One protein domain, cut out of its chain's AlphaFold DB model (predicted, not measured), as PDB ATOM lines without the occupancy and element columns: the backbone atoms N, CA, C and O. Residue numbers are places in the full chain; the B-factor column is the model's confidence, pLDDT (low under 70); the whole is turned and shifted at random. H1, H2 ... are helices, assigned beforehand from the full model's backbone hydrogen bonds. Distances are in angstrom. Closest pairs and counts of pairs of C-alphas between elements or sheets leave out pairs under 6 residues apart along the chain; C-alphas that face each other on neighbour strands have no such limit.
ATOM      1  N   LEU A  36       0.719  -0.219  -2.294       75.19
ATOM      2  CA  LEU A  36      -0.278  -1.289  -2.346       75.19
ATOM      3  C   LEU A  36      -1.709  -0.748  -2.283       75.19
ATOM      4  O   LEU A  36      -2.551  -1.187  -3.068       75.19
ATOM      5  N   SER A  37      -1.994   0.232  -1.420       77.19
ATOM      6  CA  SER A  37      -3.326   0.841  -1.349       77.19
ATOM      7  C   SER A  37      -3.696   1.568  -2.640       77.19
ATOM      8  O   SER A  37      -4.837   1.463  -3.091       77.19
ATOM      9  N   ILE A  38      -2.735   2.249  -3.279       76.62
ATOM     10  CA  ILE A  38      -2.945   2.900  -4.580       76.62
ATOM     11  C   ILE A  38      -3.269   1.856  -5.652       76.62
ATOM     12  O   ILE A  38      -4.240   2.029  -6.387       76.62
ATOM     13  N   ILE A  39      -2.515   0.752  -5.722       74.88
ATOM     14  CA  ILE A  39      -2.751  -0.322  -6.701       74.88
ATOM     15  C   ILE A  39      -4.132  -0.954  -6.502       74.88
ATOM     16  O   ILE A  39      -4.867  -1.141  -7.475       74.88
ATOM     17  N   ILE A  40      -4.514  -1.247  -5.255       84.94
ATOM     18  CA  ILE A  40      -5.829  -1.814  -4.930       84.94
ATOM     19  C   ILE A  40      -6.944  -0.829  -5.304       84.94
ATOM     20  O   ILE A  40      -7.925  -1.228  -5.934       84.94
ATOM     21  N   GLY A  41      -6.779   0.461  -4.991       87.19
ATOM     22  CA  GLY A  41      -7.728   1.510  -5.370       87.19
ATOM     23  C   GLY A  41      -7.900   1.630  -6.887       87.19
ATOM     24  O   GLY A  41      -9.026   1.700  -7.384       87.19
ATOM     25  N   LEU A  42      -6.800   1.567  -7.643       78.44
ATOM     26  CA  LEU A  42      -6.810   1.581  -9.108       78.44
ATOM     27  C   LEU A  42      -7.510   0.345  -9.687       78.44
ATOM     28  O   LEU A  42      -8.343   0.470 -10.586       78.44
ATOM     29  N   ALA A  43      -7.224  -0.841  -9.145       78.62
ATOM     30  CA  ALA A  43      -7.855  -2.087  -9.569       78.62
ATOM     31  C   ALA A  43      -9.371  -2.079  -9.308       78.62
ATOM     32  O   ALA A  43     -10.153  -2.415 -10.199       78.62
ATOM     33  N   ALA A  44      -9.800  -1.632  -8.124       86.00
ATOM     34  CA  ALA A  44     -11.213  -1.519  -7.770       86.00
ATOM     35  C   ALA A  44     -11.951  -0.491  -8.647       86.00
ATOM     36  O   ALA A  44     -13.055  -0.760  -9.131       86.00
ATOM     37  N   THR A  45     -11.331   0.663  -8.915       83.75
ATOM     38  CA  THR A  45     -11.901   1.699  -9.794       83.75
ATOM     39  C   THR A  45     -12.018   1.204 -11.238       83.75
ATOM     40  O   THR A  45     -13.042   1.398 -11.889       83.75
ATOM     41  N   SER A  46     -11.011   0.481 -11.733       79.00
ATOM     42  CA  SER A  46     -11.046  -0.131 -13.066       79.00
ATOM     43  C   SER A  46     -12.151  -1.190 -13.184       79.00
ATOM     44  O   SER A  46     -12.908  -1.205 -14.157       79.00
ATOM     45  N   LEU A  47     -12.318  -2.038 -12.162       84.81
ATOM     46  CA  LEU A  47     -13.353  -3.072 -12.147       84.81
ATOM     47  C   LEU A  47     -14.768  -2.479 -12.092       84.81
ATOM     48  O   LEU A  47     -15.655  -2.907 -12.832       84.81
ATOM     49  N   THR A  48     -14.989  -1.480 -11.237       85.12
ATOM     50  CA  THR A  48     -16.284  -0.786 -11.140       85.12
ATOM     51  C   THR A  48     -16.616  -0.044 -12.434       85.12
ATOM     52  O   THR A  48     -17.741  -0.170 -12.928       85.12
ATOM     53  N   PHE A  49     -15.635   0.629 -13.046       79.25
ATOM     54  CA  PHE A  49     -15.782   1.234 -14.369       79.25
ATOM     55  C   PHE A  49     -16.153   0.194 -15.432       79.25
ATOM     56  O   PHE A  49     -17.084   0.411 -16.203       79.25
ATOM     57  N   TRP A  50     -15.501  -0.973 -15.438       78.38
ATOM     58  CA  TRP A  50     -15.816  -2.064 -16.363       78.38
ATOM     59  C   TRP A  50     -17.254  -2.582 -16.210       78.38
ATOM     60  O   TRP A  50     -17.958  -2.795 -17.201       78.38
ATOM     61  N   ILE A  51     -17.726  -2.758 -14.972       79.19
ATOM     62  CA  ILE A  51     -19.098  -3.205 -14.689       79.19
ATOM     63  C   ILE A  51     -20.113  -2.153 -15.150       79.19
ATOM     64  O   ILE A  51     -21.094  -2.496 -15.816       79.19
ATOM     65  N   ALA A  52     -19.876  -0.879 -14.829       73.31
ATOM     66  CA  ALA A  52     -20.725   0.224 -15.268       73.31
ATOM     67  C   ALA A  52     -20.758   0.324 -16.801       73.31
ATOM     68  O   ALA A  52     -21.832   0.423 -17.394       73.31
ATOM     69  N   TYR A  53     -19.601   0.190 -17.448       74.81
ATOM     70  CA  TYR A  53     -19.463   0.188 -18.900       74.81
ATOM     71  C   TYR A  53     -20.229  -0.965 -19.566       74.81
ATOM     72  O   TYR A  53     -20.869  -0.792 -20.602       74.81
ATOM     73  N   ARG A  54     -20.250  -2.157 -18.958       74.62
ATOM     74  CA  ARG A  54     -21.060  -3.270 -19.479       74.62
ATOM     75  C   ARG A  54     -22.561  -2.968 -19.406       74.62
ATOM     76  O   ARG A  54     -23.291  -3.305 -20.337       74.62
ATOM     77  N   LYS A  55     -23.020  -2.321 -18.329       73.25
ATOM     78  CA  LYS A  55     -24.430  -1.921 -18.179       73.25
ATOM     79  C   LYS A  55     -24.839  -0.872 -19.215       73.25
ATOM     80  O   LYS A  55     -25.935  -0.962 -19.763       73.25
ATOM     81  N   THR A  56     -23.963   0.081 -19.533       75.88
ATOM     82  CA  THR A  56     -24.255   1.104 -20.550       75.88
ATOM     83  C   THR A  56     -24.300   0.526 -21.965       75.88
ATOM     84  O   THR A  56     -25.126   0.966 -22.765       75.88
ATOM     85  N   ILE A  57     -23.498  -0.502 -22.272       74.75
ATOM     86  CA  ILE A  57     -23.610  -1.235 -23.545       74.75
ATOM     87  C   ILE A  57     -24.972  -1.927 -23.662       74.75
ATOM     88  O   ILE A  57     -25.625  -1.776 -24.692       74.75
ATOM     89  N   GLY A  58     -25.423  -2.625 -22.614       73.88
ATOM     90  CA  GLY A  58     -26.723  -3.308 -22.623       73.88
ATOM     91  C   GLY A  58     -27.885  -2.341 -22.862       73.88
ATOM     92  O   GLY A  58     -28.703  -2.564 -23.747       73.88
ATOM     93  N   ALA A  59     -27.881  -1.196 -22.172       77.62
ATOM     94  CA  ALA A  59     -28.882  -0.153 -22.386       77.62
ATOM     95  C   ALA A  59     -28.871   0.387 -23.828       77.62
ATOM     96  O   ALA A  59     -29.921   0.689 -24.395       77.62
ATOM     97  N   ARG A  60     -27.692   0.501 -24.453       82.81
ATOM     98  CA  ARG A  60     -27.573   0.934 -25.850       82.81
ATOM     99  C   ARG A  60     -28.127  -0.104 -26.823       82.81
ATOM    100  O   ARG A  60     -28.774   0.272 -27.796       82.81
ATOM    101  N   GLU A  61     -27.856  -1.384 -26.592       84.44
ATOM    102  CA  GLU A  61     -28.402  -2.473 -27.412       84.44
ATOM    103  C   GLU A  61     -29.924  -2.541 -27.287       84.44
ATOM    104  O   GLU A  61     -30.621  -2.630 -28.294       84.44
ATOM    105  N   GLU A  62     -30.451  -2.373 -26.079       84.38
ATOM    106  CA  GLU A  62     -31.888  -2.369 -25.831       84.38
ATOM    107  C   GLU A  62     -32.599  -1.187 -26.507       84.38
ATOM    108  O   GLU A  62     -33.634  -1.382 -27.145       84.38
ATOM    109  N   ARG A  63     -31.999   0.013 -26.500       88.00
ATOM    110  CA  ARG A  63     -32.504   1.167 -27.274       88.00
ATOM    111  C   ARG A  63     -32.567   0.884 -28.773       88.00
ATOM    112  O   ARG A  63     -33.537   1.267 -29.422       88.00
ATOM    113  N   VAL A  64     -31.554   0.215 -29.330       89.50
ATOM    114  CA  VAL A  64     -31.542  -0.177 -30.750       89.50
ATOM    115  C   VAL A  64     -32.648  -1.192 -31.037       89.50
ATOM    116  O   VAL A  64     -33.375  -1.040 -32.015       89.50
ATOM    117  N   HIS A  65     -32.815  -2.202 -30.180       89.69
ATOM    118  CA  HIS A  65     -33.877  -3.194 -30.334       89.69
ATOM    119  C   HIS A  65     -35.273  -2.574 -30.247       89.69
ATOM    120  O   HIS A  65     -36.126  -2.888 -31.077       89.69
ATOM    121  N   ALA A  66     -35.497  -1.670 -29.292       90.88
ATOM    122  CA  ALA A  66     -36.750  -0.935 -29.167       90.88
ATOM    123  C   ALA A  66     -37.026  -0.080 -30.414       90.88
ATOM    124  O   ALA A  66     -38.101  -0.174 -30.999       90.88
ATOM    125  N   ALA A  67     -36.029   0.673 -30.890       92.94
ATOM    126  CA  ALA A  67     -36.157   1.493 -32.093       92.94
ATOM    127  C   ALA A  67     -36.484   0.664 -33.344       92.94
ATOM    128  O   ALA A  67     -37.319   1.060 -34.154       92.94
ATOM    129  N   ASN A  68     -35.861  -0.506 -33.494       92.88
ATOM    130  CA  ASN A  68     -36.135  -1.416 -34.603       92.88
ATOM    131  C   ASN A  68     -37.552  -2.000 -34.547       92.88
ATOM    132  O   ASN A  68     -38.213  -2.077 -35.581       92.88
ATOM    133  N   ARG A  69     -38.042  -2.362 -33.354       93.50
ATOM    134  CA  ARG A  69     -39.435  -2.802 -33.168       93.50
ATOM    135  C   ARG A  69     -40.424  -1.695 -33.527       93.50
ATOM    136  O   ARG A  69     -41.389  -1.959 -34.234       93.50
ATOM    137  N   ASP A  70     -40.146  -0.462 -33.113       93.56
ATOM    138  CA  ASP A  70     -40.961   0.708 -33.449       93.56
ATOM    139  C   ASP A  70     -41.014   0.976 -34.959       93.56
ATOM    140  O   ASP A  70     -42.077   1.294 -35.498       93.56
ATOM    141  N   ILE A  71     -39.871   0.870 -35.647       94.12
ATOM    142  CA  ILE A  71     -39.793   1.020 -37.107       94.12
ATOM    143  C   ILE A  71     -40.643  -0.055 -37.778       94.12
ATOM    144  O   ILE A  71     -41.480   0.275 -38.615       94.12
ATOM    145  N   LEU A  72     -40.468  -1.316 -37.378       93.62
ATOM    146  CA  LEU A  72     -41.208  -2.440 -37.939       93.62
ATOM    147  C   LEU A  72     -42.712  -2.277 -37.729       93.62
ATOM    148  O   LEU A  72     -43.464  -2.388 -38.690       93.62
ATOM    149  N   ALA A  73     -43.151  -1.925 -36.519       92.62
ATOM    150  CA  ALA A  73     -44.559  -1.674 -36.228       92.62
ATOM    151  C   ALA A  73     -45.129  -0.524 -37.075       92.62
ATOM    152  O   ALA A  73     -46.221  -0.643 -37.627       92.62
ATOM    153  N   THR A  74     -44.370   0.568 -37.232       93.75
ATOM    154  CA  THR A  74     -44.787   1.725 -38.044       93.75
ATOM    155  C   THR A  74     -44.933   1.344 -39.523       93.75
ATOM    156  O   THR A  74     -45.904   1.730 -40.169       93.75
ATOM    157  N   VAL A  75     -43.977   0.589 -40.070       93.00
ATOM    158  CA  VAL A  75     -44.001   0.159 -41.477       93.00
ATOM    159  C   VAL A  75     -45.087  -0.883 -41.716       93.00
ATOM    160  O   VAL A  75     -45.830  -0.770 -42.685       93.00
ATOM    161  N   LEU A  76     -45.232  -1.852 -40.811       91.31
ATOM    162  CA  LEU A  76     -46.295  -2.849 -40.868       91.31
ATOM    163  C   LEU A  76     -47.672  -2.182 -40.858       91.31
ATOM    164  O   LEU A  76     -48.516  -2.538 -41.671       91.31
ATOM    165  N   GLN A  77     -47.893  -1.186 -39.995       92.50
ATOM    166  CA  GLN A  77     -49.143  -0.427 -39.973       92.50
ATOM    167  C   GLN A  77     -49.415   0.243 -41.329       92.50
ATOM    168  O   GLN A  77     -50.486   0.055 -41.903       92.50
ATOM    169  N   ARG A  78     -48.441   0.965 -41.886       91.50
ATOM    170  CA  ARG A  78     -48.613   1.663 -43.170       91.50
ATOM    171  C   ARG A  78     -48.861   0.712 -44.343       91.50
ATOM    172  O   ARG A  78     -49.741   0.951 -45.163       91.50
ATOM    173  N   ILE A  79     -48.137  -0.403 -44.403       89.81
ATOM    174  CA  ILE A  79     -48.246  -1.365 -45.508       89.81
ATOM    175  C   ILE A  79     -49.488  -2.253 -45.365       89.81
ATOM    176  O   ILE A  79     -50.214  -2.460 -46.336       89.81
ATOM    177  N   ALA A  80     -49.744  -2.803 -44.177       85.62
ATOM    178  CA  ALA A  80     -50.800  -3.795 -43.975       85.62
ATOM    179  C   ALA A  80     -52.168  -3.168 -43.672       85.62
ATOM    180  O   ALA A  80     -53.187  -3.694 -44.122       85.62
ATOM    181  N   VAL A  81     -52.205  -2.060 -42.924       86.94
ATOM    182  CA  VAL A  81     -53.456  -1.388 -42.533       86.94
ATOM    183  C   VAL A  81     -53.805  -0.291 -43.531       86.94
ATOM    184  O   VAL A  81     -54.898  -0.306 -44.089       86.94
ATOM    185  N   GLU A  82     -52.874   0.627 -43.792       90.94
ATOM    186  CA  GLU A  82     -53.131   1.799 -44.646       90.94
ATOM    187  C   GLU A  82     -52.959   1.499 -46.146       90.94
ATOM    188  O   GLU A  82     -53.425   2.266 -46.983       90.94
ATOM    189  N   ARG A  83     -52.339   0.359 -46.494       88.56
ATOM    190  CA  ARG A  83     -52.033  -0.058 -47.877       88.56
ATOM    191  C   ARG A  83     -51.190   0.968 -48.648       88.56
ATOM    192  O   ARG A  83     -51.243   1.024 -49.876       88.56
ATOM    193  N   GLU A  84     -50.393   1.754 -47.926       91.38
ATOM    194  CA  GLU A  84     -49.502   2.770 -48.483       91.38
ATOM    195  C   GLU A  84     -48.276   2.107 -49.138       91.38
ATOM    196  O   GLU A  84     -47.618   1.250 -48.542       91.38
ATOM    197  N   VAL A  85     -47.947   2.521 -50.367       90.81
ATOM    198  CA  VAL A  85     -46.681   2.152 -51.018       90.81
ATOM    199  C   VAL A  85     -45.607   3.121 -50.534       90.81
ATOM    200  O   VAL A  85     -45.576   4.275 -50.953       90.81
ATOM    201  N   LEU A  86     -44.727   2.646 -49.655       89.25
ATOM    202  CA  LEU A  86     -43.621   3.431 -49.110       89.25
ATOM    203  C   LEU A  86     -42.454   3.515 -50.104       89.25
ATOM    204  O   LEU A  86     -42.003   2.491 -50.628       89.25
ATOM    205  N   SER A  87     -41.932   4.724 -50.327       88.81
ATOM    206  CA  SER A  87     -40.651   4.932 -51.021       88.81
ATOM    207  C   SER A  87     -39.455   4.786 -50.071       88.81
ATOM    208  O   SER A  87     -39.609   4.898 -48.850       88.81
ATOM    209  N   ASP A  88     -38.249   4.572 -50.614       84.56
ATOM    210  CA  ASP A  88     -37.039   4.427 -49.790       84.56
ATOM    211  C   ASP A  88     -36.740   5.741 -49.047       84.56
ATOM    212  O   ASP A  88     -36.470   5.732 -47.848       84.56
ATOM    213  N   ALA A  89     -36.949   6.891 -49.700       84.81
ATOM    214  CA  ALA A  89     -36.836   8.212 -49.073       84.81
ATOM    215  C   ALA A  89     -37.804   8.413 -47.885       84.81
ATOM    216  O   ALA A  89     -37.430   8.971 -46.847       84.81
ATOM    217  N   GLN A  90     -39.053   7.947 -48.002       88.94
ATOM    218  CA  GLN A  90     -40.019   8.003 -46.898       88.94
ATOM    219  C   GLN A  90     -39.597   7.083 -45.748       88.94
ATOM    220  O   GLN A  90     -39.666   7.478 -44.580       88.94
ATOM    221  N   PHE A  91     -39.123   5.877 -46.065       92.25
ATOM    222  CA  PHE A  91     -38.597   4.961 -45.061       92.25
ATOM    223  C   PHE A  91     -37.355   5.532 -44.367       92.25
ATOM    224  O   PHE A  91     -37.250   5.464 -43.140       92.25
ATOM    225  N   GLU A  92     -36.438   6.149 -45.109       89.94
ATOM    226  CA  GLU A  92     -35.242   6.763 -44.548       89.94
ATOM    227  C   GLU A  92     -35.599   7.910 -43.597       89.94
ATOM    228  O   GLU A  92     -35.040   8.000 -42.499       89.94
ATOM    229  N   ALA A  93     -36.590   8.733 -43.948       89.31
ATOM    230  CA  ALA A  93     -37.109   9.774 -43.067       89.31
ATOM    231  C   ALA A  93     -37.678   9.188 -41.761       89.31
ATOM    232  O   ALA A  93     -37.362   9.684 -40.674       89.31
ATOM    233  N   ILE A  94     -38.447   8.094 -41.840       92.25
ATOM    234  CA  ILE A  94     -38.948   7.368 -40.661       92.25
ATOM    235  C   ILE A  94     -37.772   6.841 -39.828       92.25
ATOM    236  O   ILE A  94     -37.727   7.057 -38.612       92.25
ATOM    237  N   ARG A  95     -36.784   6.204 -40.465       91.50
ATOM    238  CA  ARG A  95     -35.596   5.658 -39.797       91.50
ATOM    239  C   ARG A  95     -34.792   6.751 -39.102       91.50
ATOM    240  O   ARG A  95     -34.368   6.566 -37.961       91.50
ATOM    241  N   LYS A  96     -34.606   7.902 -39.747       90.31
ATOM    242  CA  LYS A  96     -33.875   9.054 -39.205       90.31
ATOM    243  C   LYS A  96     -34.617   9.679 -38.026       90.31
ATOM    244  O   LYS A  96     -34.006   9.934 -36.990       90.31
ATOM    245  N   ALA A  97     -35.933   9.851 -38.139       91.31
ATOM    246  CA  ALA A  97     -36.765  10.345 -37.046       91.31
ATOM    247  C   ALA A  97     -36.716   9.412 -35.824       91.31
ATOM    248  O   ALA A  97     -36.619   9.881 -34.688       91.31
ATOM    249  N   ARG A  98     -36.736   8.091 -36.041       91.44
ATOM    250  CA  ARG A  98     -36.633   7.097 -34.962       91.44
ATOM    251  C   ARG A  98     -35.240   7.054 -34.346       91.44
ATOM    252  O   ARG A  98     -35.147   7.107 -33.126       91.44
ATOM    253  N   SER A  99     -34.187   7.080 -35.163       90.38
ATOM    254  CA  SER A  99     -32.792   7.198 -34.709       90.38
ATOM    255  C   SER A  99     -32.597   8.380 -33.762       90.38
ATOM    256  O   SER A  99     -32.001   8.210 -32.700       90.38
ATOM    257  N   TYR A 100     -33.151   9.544 -34.116       90.44
ATOM    258  CA  TYR A 100     -33.073  10.747 -33.293       90.44
ATOM    259  C   TYR A 100     -33.832  10.601 -31.967       90.44
ATOM    260  O   TYR A 100     -33.302  10.938 -30.914       90.44
ATOM    261  N   ARG A 101     -35.058  10.059 -31.993       89.19
ATOM    262  CA  ARG A 101     -35.888   9.908 -30.785       89.19
ATOM    263  C   ARG A 101     -35.331   8.903 -29.781       89.19
ATOM    264  O   ARG A 101     -35.450   9.121 -28.582       89.19
ATOM    265  N   SER A 102     -34.765   7.797 -30.256       86.75
ATOM    266  CA  SER A 102     -34.274   6.718 -29.392       86.75
ATOM    267  C   SER A 102     -32.788   6.839 -29.045       86.75
ATOM    268  O   SER A 102     -32.255   5.939 -28.392       86.75
ATOM    269  N   ASP A 103     -32.105   7.886 -29.527       88.44
ATOM    270  CA  ASP A 103     -30.642   8.038 -29.450       88.44
ATOM    271  C   ASP A 103     -29.909   6.766 -29.933       88.44
ATOM    272  O   ASP A 103     -28.900   6.309 -29.388       88.44
ATOM    273  N   ALA A 104     -30.492   6.114 -30.946       87.56
ATOM    274  CA  ALA A 104     -29.962   4.884 -31.507       87.56
ATOM    275  C   ALA A 104     -29.108   5.227 -32.730       87.56
ATOM    276  O   ALA A 104     -29.550   5.986 -33.596       87.56
ATOM    277  N   PRO A 105     -27.900   4.656 -32.860       84.69
ATOM    278  CA  PRO A 105     -27.058   4.904 -34.020       84.69
ATOM    279  C   PRO A 105     -27.747   4.430 -35.307       84.69
ATOM    280  O   PRO A 105     -28.060   3.250 -35.445       84.69
ATOM    281  N   PHE A 106     -27.903   5.340 -36.271       83.56
ATOM    282  CA  PHE A 106     -28.611   5.113 -37.537       83.56
ATOM    283  C   PHE A 106     -28.155   3.855 -38.296       83.56
ATOM    284  O   PHE A 106     -28.976   3.113 -38.817       83.56
ATOM    285  N   HIS A 107     -26.851   3.554 -38.283       84.25
ATOM    286  CA  HIS A 107     -26.259   2.385 -38.951       84.25
ATOM    287  C   HIS A 107     -26.559   1.029 -38.278       84.25
ATOM    288  O   HIS A 107     -26.160  -0.016 -38.801       84.25
ATOM    289  N   ARG A 108     -27.156   1.028 -37.078       84.38
ATOM    290  CA  ARG A 108     -27.615  -0.190 -36.386       84.38
ATOM    291  C   ARG A 108     -29.116  -0.429 -36.538       84.38
ATOM    292  O   ARG A 108     -29.604  -1.450 -36.059       84.38
ATOM    293  N   LEU A 109     -29.834   0.510 -37.149       89.75
ATOM    294  CA  LEU A 109     -31.246   0.337 -37.450       89.75
ATOM    295  C   LEU A 109     -31.410  -0.479 -38.730       89.75
ATOM    296  O   LEU A 109     -30.538  -0.434 -39.600       89.75
ATOM    297  N   PHE A 110     -32.523  -1.203 -38.840       88.06
ATOM    298  CA  PHE A 110     -32.799  -2.016 -40.022       88.06
ATOM    299  C   PHE A 110     -32.870  -1.168 -41.296       88.06
ATOM    300  O   PHE A 110     -33.369  -0.034 -41.308       88.06
ATOM    301  N   ILE A 111     -32.339  -1.720 -42.384       88.50
ATOM    302  CA  ILE A 111     -32.468  -1.126 -43.718       88.50
ATOM    303  C   ILE A 111     -33.833  -1.472 -44.321       88.50
ATOM    304  O   ILE A 111     -34.467  -2.439 -43.903       88.50
ATOM    305  N   PHE A 112     -34.287  -0.703 -45.314       89.69
ATOM    306  CA  PHE A 112     -35.646  -0.849 -45.846       89.69
ATOM    307  C   PHE A 112     -35.935  -2.272 -46.325       89.69
ATOM    308  O   PHE A 112     -36.954  -2.858 -45.969       89.69
ATOM    309  N   ARG A 113     -34.971  -2.870 -47.036       86.25
ATOM    310  CA  ARG A 113     -35.042  -4.258 -47.506       86.25
ATOM    311  C   ARG A 113     -35.273  -5.262 -46.374       86.25
ATOM    312  O   ARG A 113     -36.145  -6.109 -46.507       86.25
ATOM    313  N   GLU A 114     -34.528  -5.152 -45.276       86.94
ATOM    314  CA  GLU A 114     -34.673  -6.052 -44.121       86.94
ATOM    315  C   GLU A 114     -36.061  -5.914 -43.491       86.94
ATOM    316  O   GLU A 114     -36.688  -6.911 -43.150       86.94
ATOM    317  N   VAL A 115     -36.576  -4.684 -43.376       90.81
ATOM    318  CA  VAL A 115     -37.917  -4.452 -42.822       90.81
ATOM    319  C   VAL A 115     -38.996  -5.043 -43.726       90.81
ATOM    320  O   VAL A 115     -39.891  -5.715 -43.221       90.81
ATOM    321  N   LEU A 116     -38.907  -4.847 -45.046       90.44
ATOM    322  CA  LEU A 116     -39.855  -5.433 -45.999       90.44
ATOM    323  C   LEU A 116     -39.841  -6.968 -45.956       90.44
ATOM    324  O   LEU A 116     -40.898  -7.583 -46.052       90.44
ATOM    325  N   GLU A 117     -38.668  -7.583 -45.789       87.31
ATOM    326  CA  GLU A 117     -38.531  -9.038 -45.661       87.31
ATOM    327  C   GLU A 117     -39.196  -9.568 -44.385       87.31
ATOM    328  O   GLU A 117     -39.940 -10.547 -44.447       87.31
ATOM    329  N   ILE A 118     -38.985  -8.906 -43.242       89.19
ATOM    330  CA  ILE A 118     -39.622  -9.320 -41.984       89.19
ATOM    331  C   ILE A 118     -41.142  -9.140 -42.075       89.19
ATOM    332  O   ILE A 118     -41.886 -10.057 -41.744       89.19
ATOM    333  N   VAL A 119     -41.605  -8.001 -42.600       90.00
ATOM    334  CA  VAL A 119     -43.038  -7.733 -42.798       90.00
ATOM    335  C   VAL A 119     -43.672  -8.763 -43.736       90.00
ATOM    336  O   VAL A 119     -44.779  -9.229 -43.474       90.00
ATOM    337  N   LEU A 120     -42.980  -9.166 -44.806       90.75
ATOM    338  CA  LEU A 120     -43.454 -10.222 -45.702       90.75
ATOM    339  C   LEU A 120     -43.604 -11.560 -44.964       90.75
ATOM    340  O   LEU A 120     -44.623 -12.229 -45.131       90.75
ATOM    341  N   SER A 121     -42.622 -11.931 -44.137       90.62
ATOM    342  CA  SER A 121     -42.689 -13.145 -43.310       90.62
ATOM    343  C   SER A 121     -43.885 -13.103 -42.359       90.62
ATOM    344  O   SER A 121     -44.687 -14.037 -42.344       90.62
ATOM    345  N   ASP A 122     -44.067 -11.988 -41.645       88.06
ATOM    346  CA  ASP A 122     -45.175 -11.795 -40.705       88.06
ATOM    347  C   ASP A 122     -46.538 -11.918 -41.406       88.06
ATOM    348  O   ASP A 122     -47.456 -12.558 -40.892       88.06
ATOM    349  N   VAL A 123     -46.685 -11.356 -42.610       88.75
ATOM    350  CA  VAL A 123     -47.924 -11.434 -43.406       88.75
ATOM    351  C   VAL A 123     -48.213 -12.862 -43.875       88.75
ATOM    352  O   VAL A 123     -49.370 -13.298 -43.854       88.75
ATOM    353  N   LEU A 124     -47.185 -13.606 -44.293       88.88
ATOM    354  CA  LEU A 124     -47.331 -14.995 -44.730       88.88
ATOM    355  C   LEU A 124     -47.742 -15.902 -43.564       88.88
ATOM    356  O   LEU A 124     -48.694 -16.681 -43.703       88.88
ATOM    357  N   GLU A 125     -47.080 -15.757 -42.415       89.19
ATOM    358  CA  GLU A 125     -47.324 -16.547 -41.203       89.19
ATOM    359  C   GLU A 125     -48.648 -16.203 -40.509       89.19
ATOM    360  O   GLU A 125     -49.241 -17.059 -39.843       89.19
ATOM    361  N   ASN A 126     -49.159 -14.981 -40.690       88.12
ATOM    362  CA  ASN A 126     -50.393 -14.538 -40.054       88.12
ATOM    363  C   ASN A 126     -51.597 -15.381 -40.511       88.12
ATOM    364  O   ASN A 126     -52.047 -15.305 -41.654       88.12
ATOM    365  N   ARG A 127     -52.150 -16.191 -39.605       83.56
ATOM    366  CA  ARG A 127     -53.304 -17.067 -39.883       83.56
ATOM    367  C   ARG A 127     -54.649 -16.338 -39.895       83.56
ATOM    368  O   ARG A 127     -55.628 -16.925 -40.333       83.56
ATOM    369  N   PHE A 128     -54.697 -15.096 -39.421       86.56
ATOM    370  CA  PHE A 128     -55.923 -14.302 -39.307       86.56
ATOM    371  C   PHE A 128     -56.256 -13.513 -40.576       86.56
ATOM    372  O   PHE A 128     -57.343 -12.955 -40.675       86.56
ATOM    373  N   LEU A 129     -55.330 -13.437 -41.536       85.75
ATOM    374  CA  LEU A 129     -55.569 -12.780 -42.817       85.75
ATOM    375  C   LEU A 129     -56.122 -13.771 -43.841       85.75
ATOM    376  O   LEU A 129     -55.504 -14.805 -44.113       85.75
ATOM    377  N   ASP A 130     -57.234 -13.402 -44.472       90.56
ATOM    378  CA  ASP A 130     -57.776 -14.126 -45.619       90.56
ATOM    379  C   ASP A 130     -56.795 -14.122 -46.797       90.56
ATOM    380  O   ASP A 130     -56.003 -13.192 -46.984       90.56
ATOM    381  N   LYS A 131     -56.874 -15.154 -47.646       88.62
ATOM    382  CA  LYS A 131     -55.967 -15.338 -48.793       88.62
ATOM    383  C   LYS A 131     -55.925 -14.114 -49.718       88.62
ATOM    384  O   LYS A 131     -54.856 -13.747 -50.197       88.62
ATOM    385  N   GLN A 132     -57.068 -13.470 -49.941       89.25
ATOM    386  CA  GLN A 132     -57.154 -12.270 -50.772       89.25
ATOM    387  C   GLN A 132     -56.460 -11.072 -50.109       89.25
ATOM    388  O   GLN A 132     -55.598 -10.453 -50.724       89.25
ATOM    389  N   ALA A 133     -56.727 -10.832 -48.822       87.25
ATOM    390  CA  ALA A 133     -56.081  -9.764 -48.068       87.25
ATOM    391  C   ALA A 133     -54.554  -9.932 -48.014       87.25
ATOM    392  O   ALA A 133     -53.836  -8.934 -48.104       87.25
ATOM    393  N   LYS A 134     -54.058 -11.176 -47.904       88.31
ATOM    394  CA  LYS A 134     -52.623 -11.495 -47.986       88.31
ATOM    395  C   LYS A 134     -52.034 -11.110 -49.338       88.31
ATOM    396  O   LYS A 134     -51.029 -10.407 -49.368       88.31
ATOM    397  N   ASN A 135     -52.670 -11.523 -50.434       90.50
ATOM    398  CA  ASN A 135     -52.211 -11.194 -51.784       90.50
ATOM    399  C   ASN A 135     -52.156  -9.677 -52.010       90.50
ATOM    400  O   ASN A 135     -51.188  -9.181 -52.584       90.50
ATOM    401  N   ASP A 136     -53.129  -8.932 -51.480       90.50
ATOM    402  CA  ASP A 136     -53.138  -7.472 -51.571       90.50
ATOM    403  C   ASP A 136     -51.957  -6.839 -50.816       90.50
ATOM    404  O   ASP A 136     -51.353  -5.888 -51.313       90.50
ATOM    405  N   VAL A 137     -51.596  -7.352 -49.627       88.44
ATOM    406  CA  VAL A 137     -50.429  -6.838 -48.880       88.44
ATOM    407  C   VAL A 137     -49.142  -7.172 -49.635       88.44
ATOM    408  O   VAL A 137     -48.285  -6.306 -49.808       88.44
ATOM    409  N   ILE A 138     -49.015  -8.409 -50.121       90.06
ATOM    410  CA  ILE A 138     -47.840  -8.868 -50.873       90.06
ATOM    411  C   ILE A 138     -47.631  -7.990 -52.114       90.06
ATOM    412  O   ILE A 138     -46.526  -7.500 -52.332       90.06
ATOM    413  N   GLY A 139     -48.698  -7.677 -52.854       88.25
ATOM    414  CA  GLY A 139     -48.619  -6.785 -54.013       88.25
ATOM    415  C   GLY A 139     -48.215  -5.344 -53.671       88.25
ATOM    416  O   GLY A 139     -47.665  -4.640 -54.519       88.25
ATOM    417  N   VAL A 140     -48.466  -4.862 -52.450       89.31
ATOM    418  CA  VAL A 140     -47.947  -3.563 -51.972       89.31
ATOM    419  C   VAL A 140     -46.457  -3.673 -51.634       89.31
ATOM    420  O   VAL A 140     -45.675  -2.815 -52.045       89.31
ATOM    421  N   ILE A 141     -46.041  -4.747 -50.956       88.50
ATOM    422  CA  ILE A 141     -44.634  -5.007 -50.609       88.50
ATOM    423  C   ILE A 141     -43.767  -5.112 -51.874       88.50
ATOM    424  O   ILE A 141     -42.695  -4.507 -51.945       88.50
ATOM    425  N   GLU A 142     -44.230  -5.826 -52.900       88.31
ATOM    426  CA  GLU A 142     -43.516  -5.972 -54.176       88.31
ATOM    427  C   GLU A 142     -43.348  -4.637 -54.915       88.31
ATOM    428  O   GLU A 142     -42.279  -4.353 -55.472       88.31
ATOM    429  N   ARG A 143     -44.368  -3.773 -54.856       86.25
ATOM    430  CA  ARG A 143     -44.296  -2.409 -55.398       86.25
ATOM    431  C   ARG A 143     -43.274  -1.554 -54.646       86.25
ATOM    432  O   ARG A 143     -42.459  -0.894 -55.287       86.25
ATOM    433  N   CYS A 144     -43.237  -1.634 -53.314       85.25
ATOM    434  CA  CYS A 144     -42.216  -0.955 -52.503       85.25
ATOM    435  C   CYS A 144     -40.798  -1.432 -52.866       85.25
ATOM    436  O   CYS A 144     -39.878  -0.628 -53.028       85.25
ATOM    437  N   ARG A 145     -40.620  -2.747 -53.061       81.56
ATOM    438  CA  ARG A 145     -39.327  -3.344 -53.422       81.56
ATOM    439  C   ARG A 145     -38.829  -2.851 -54.779       81.56
ATOM    440  O   ARG A 145     -37.660  -2.493 -54.892       81.56
ATOM    441  N   THR A 146     -39.704  -2.806 -55.779       76.62
ATOM    442  CA  THR A 146     -39.350  -2.347 -57.133       76.62
ATOM    443  C   THR A 146     -38.845  -0.902 -57.121       76.62
ATOM    444  O   THR A 146     -37.825  -0.608 -57.741       76.62
ATOM    445  N   ASN A 147     -39.480  -0.031 -56.333       68.88
ATOM    446  CA  ASN A 147     -39.074   1.371 -56.206       68.88
ATOM    447  C   ASN A 147     -37.713   1.530 -55.497       68.88
ATOM    448  O   ASN A 147     -36.881   2.313 -55.945       68.88
ATOM    449  N   SER A 148     -37.434   0.732 -54.460       62.09
ATOM    450  CA  SER A 148     -36.163   0.805 -53.708       62.09
ATOM    451  C   SER A 148     -34.921   0.376 -54.508       62.09
ATOM    452  O   SER A 148     -33.813   0.854 -54.272       62.09
ATOM    453  N   VAL A 149     -35.076  -0.536 -55.476       60.19
ATOM    454  CA  VAL A 149     -33.946  -1.032 -56.285       60.19
ATOM    455  C   VAL A 149     -33.438   0.038 -57.254       60.19
ATOM    456  O   VAL A 149     -32.245   0.056 -57.550       60.19
ATOM    457  N   LEU A 150     -34.310   0.942 -57.714       55.84
ATOM    458  CA  LEU A 150     -33.911   2.052 -58.581       55.84
ATOM    459  C   LEU A 150     -33.075   3.104 -57.833       55.84
ATOM    460  O   LEU A 150     -32.129   3.644 -58.402       55.84
ATOM    461  N   GLU A 151     -33.397   3.374 -56.566       53.66
ATOM    462  CA  GLU A 151     -32.752   4.428 -55.767       53.66
ATOM    463  C   GLU A 151     -31.390   3.976 -55.198       53.66
ATOM    464  O   GLU A 151     -30.417   4.730 -55.225       53.66
ATOM    465  N   ALA A 152     -31.257   2.706 -54.793       50.94
ATOM    466  CA  ALA A 152     -30.039   2.172 -54.170       50.94
ATOM    467  C   ALA A 152     -28.790   2.133 -55.082       50.94
ATOM    468  O   ALA A 152     -27.664   2.059 -54.585       50.94
TER     469      ALA A 152
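AT A GLANCE: This is residues 36 to 152 of the 256 residues of an uncharacterized protein of Phyllobacterium salinisoli (UniProt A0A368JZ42). One long helix, H1, sticks out with its first half, residues 36 to 59, as a bare arm, and three shorter helices pack on its second half to make a small head. In the head H2 folds back along H1, while H3 and H4 make a helical hairpin that crosses the last part of H1 steeply. The printed part has 117 residues with four named helices, H1, H2, H3 and H4 in that order, and no named strand: the class is all helix. The whole is extended, with a radius of gyration of the C-alphas of 20.8 A and spans of 75 by 33 by 20 A, the arm of H1 making much of the length.

HOW THE PARTS SIT: Start with H1, residues 36 to 81; its residues 36 to 59 stand free. Look next at residues 67 to 71, with which alone it touches residues 94 to 99 of H2, residues 88 to 101. The closest C-alphas, of Ala 67 and Arg 98, are 6.3 A apart; H1 and H2 form a helical hairpin, opposite ways at a steep tilt of 39 degrees. Further along, residues 72 to 76 of H1 touch residues 115 to 119 of H3, residues 112 to 125, at a steep tilt of 64 degrees. Their closest C-alphas, of Leu 76 and Val 119, are 6.2 A apart. H2 and H3 only just touch, with 3 pairs of C-alphas within 8 A, the closest being those of Phe 91 and Phe 112 at 6.6 A; they are about perpendicular at 85 degrees. H4, residues 131 to 152, forms a helical hairpin with H3, opposite ways at a shallow tilt of 12 degrees; the closest C-alphas, of Val 123 and Lys 134, are 6.6 A apart. Residues 137 to 141 of H4 touch residues 79 to 80 of H1, with the C-alphas of Ala 80 and Val 137 closest at 5.8 A. H4 also touches residue 88 of H2, about perpendicular at 89 degrees; the closest C-alphas, of Asp 88 and Ser 148, are 5.4 A apart. The helix packing is mostly crossed. In H1, H2 and H3 every O i to N i+4 pair is within hydrogen-bond range; in H4 16 of 18 are.

IN THESE COORDINATES: Find C-alpha 36 at (-0.278, -1.289, -2.346); from there H1 runs 66.7 A to C-alpha 81 at (-53.456, -1.388, -42.533). H2 runs 19.8 A from Asp 88 to Arg 101, and H3 20.1 A from Phe 112 to Glu 125. H4 runs 31.7 A from Lys 131 to C-alpha 152 at (-30.039, 2.172, -54.170).

THE WHOLE: Leu 36 and Gln 132 have the two C-alphas farthest apart, 75.5 A. Without the free stretch, the body spans 40 by 30 by 18 A. The printed part has no cut; the link from H3 to H4 is tight, and those from H1 to H2 and from H2 to H3 are short. Confidence is low, with pLDDT under 70, at residues 147 to 152 of this model.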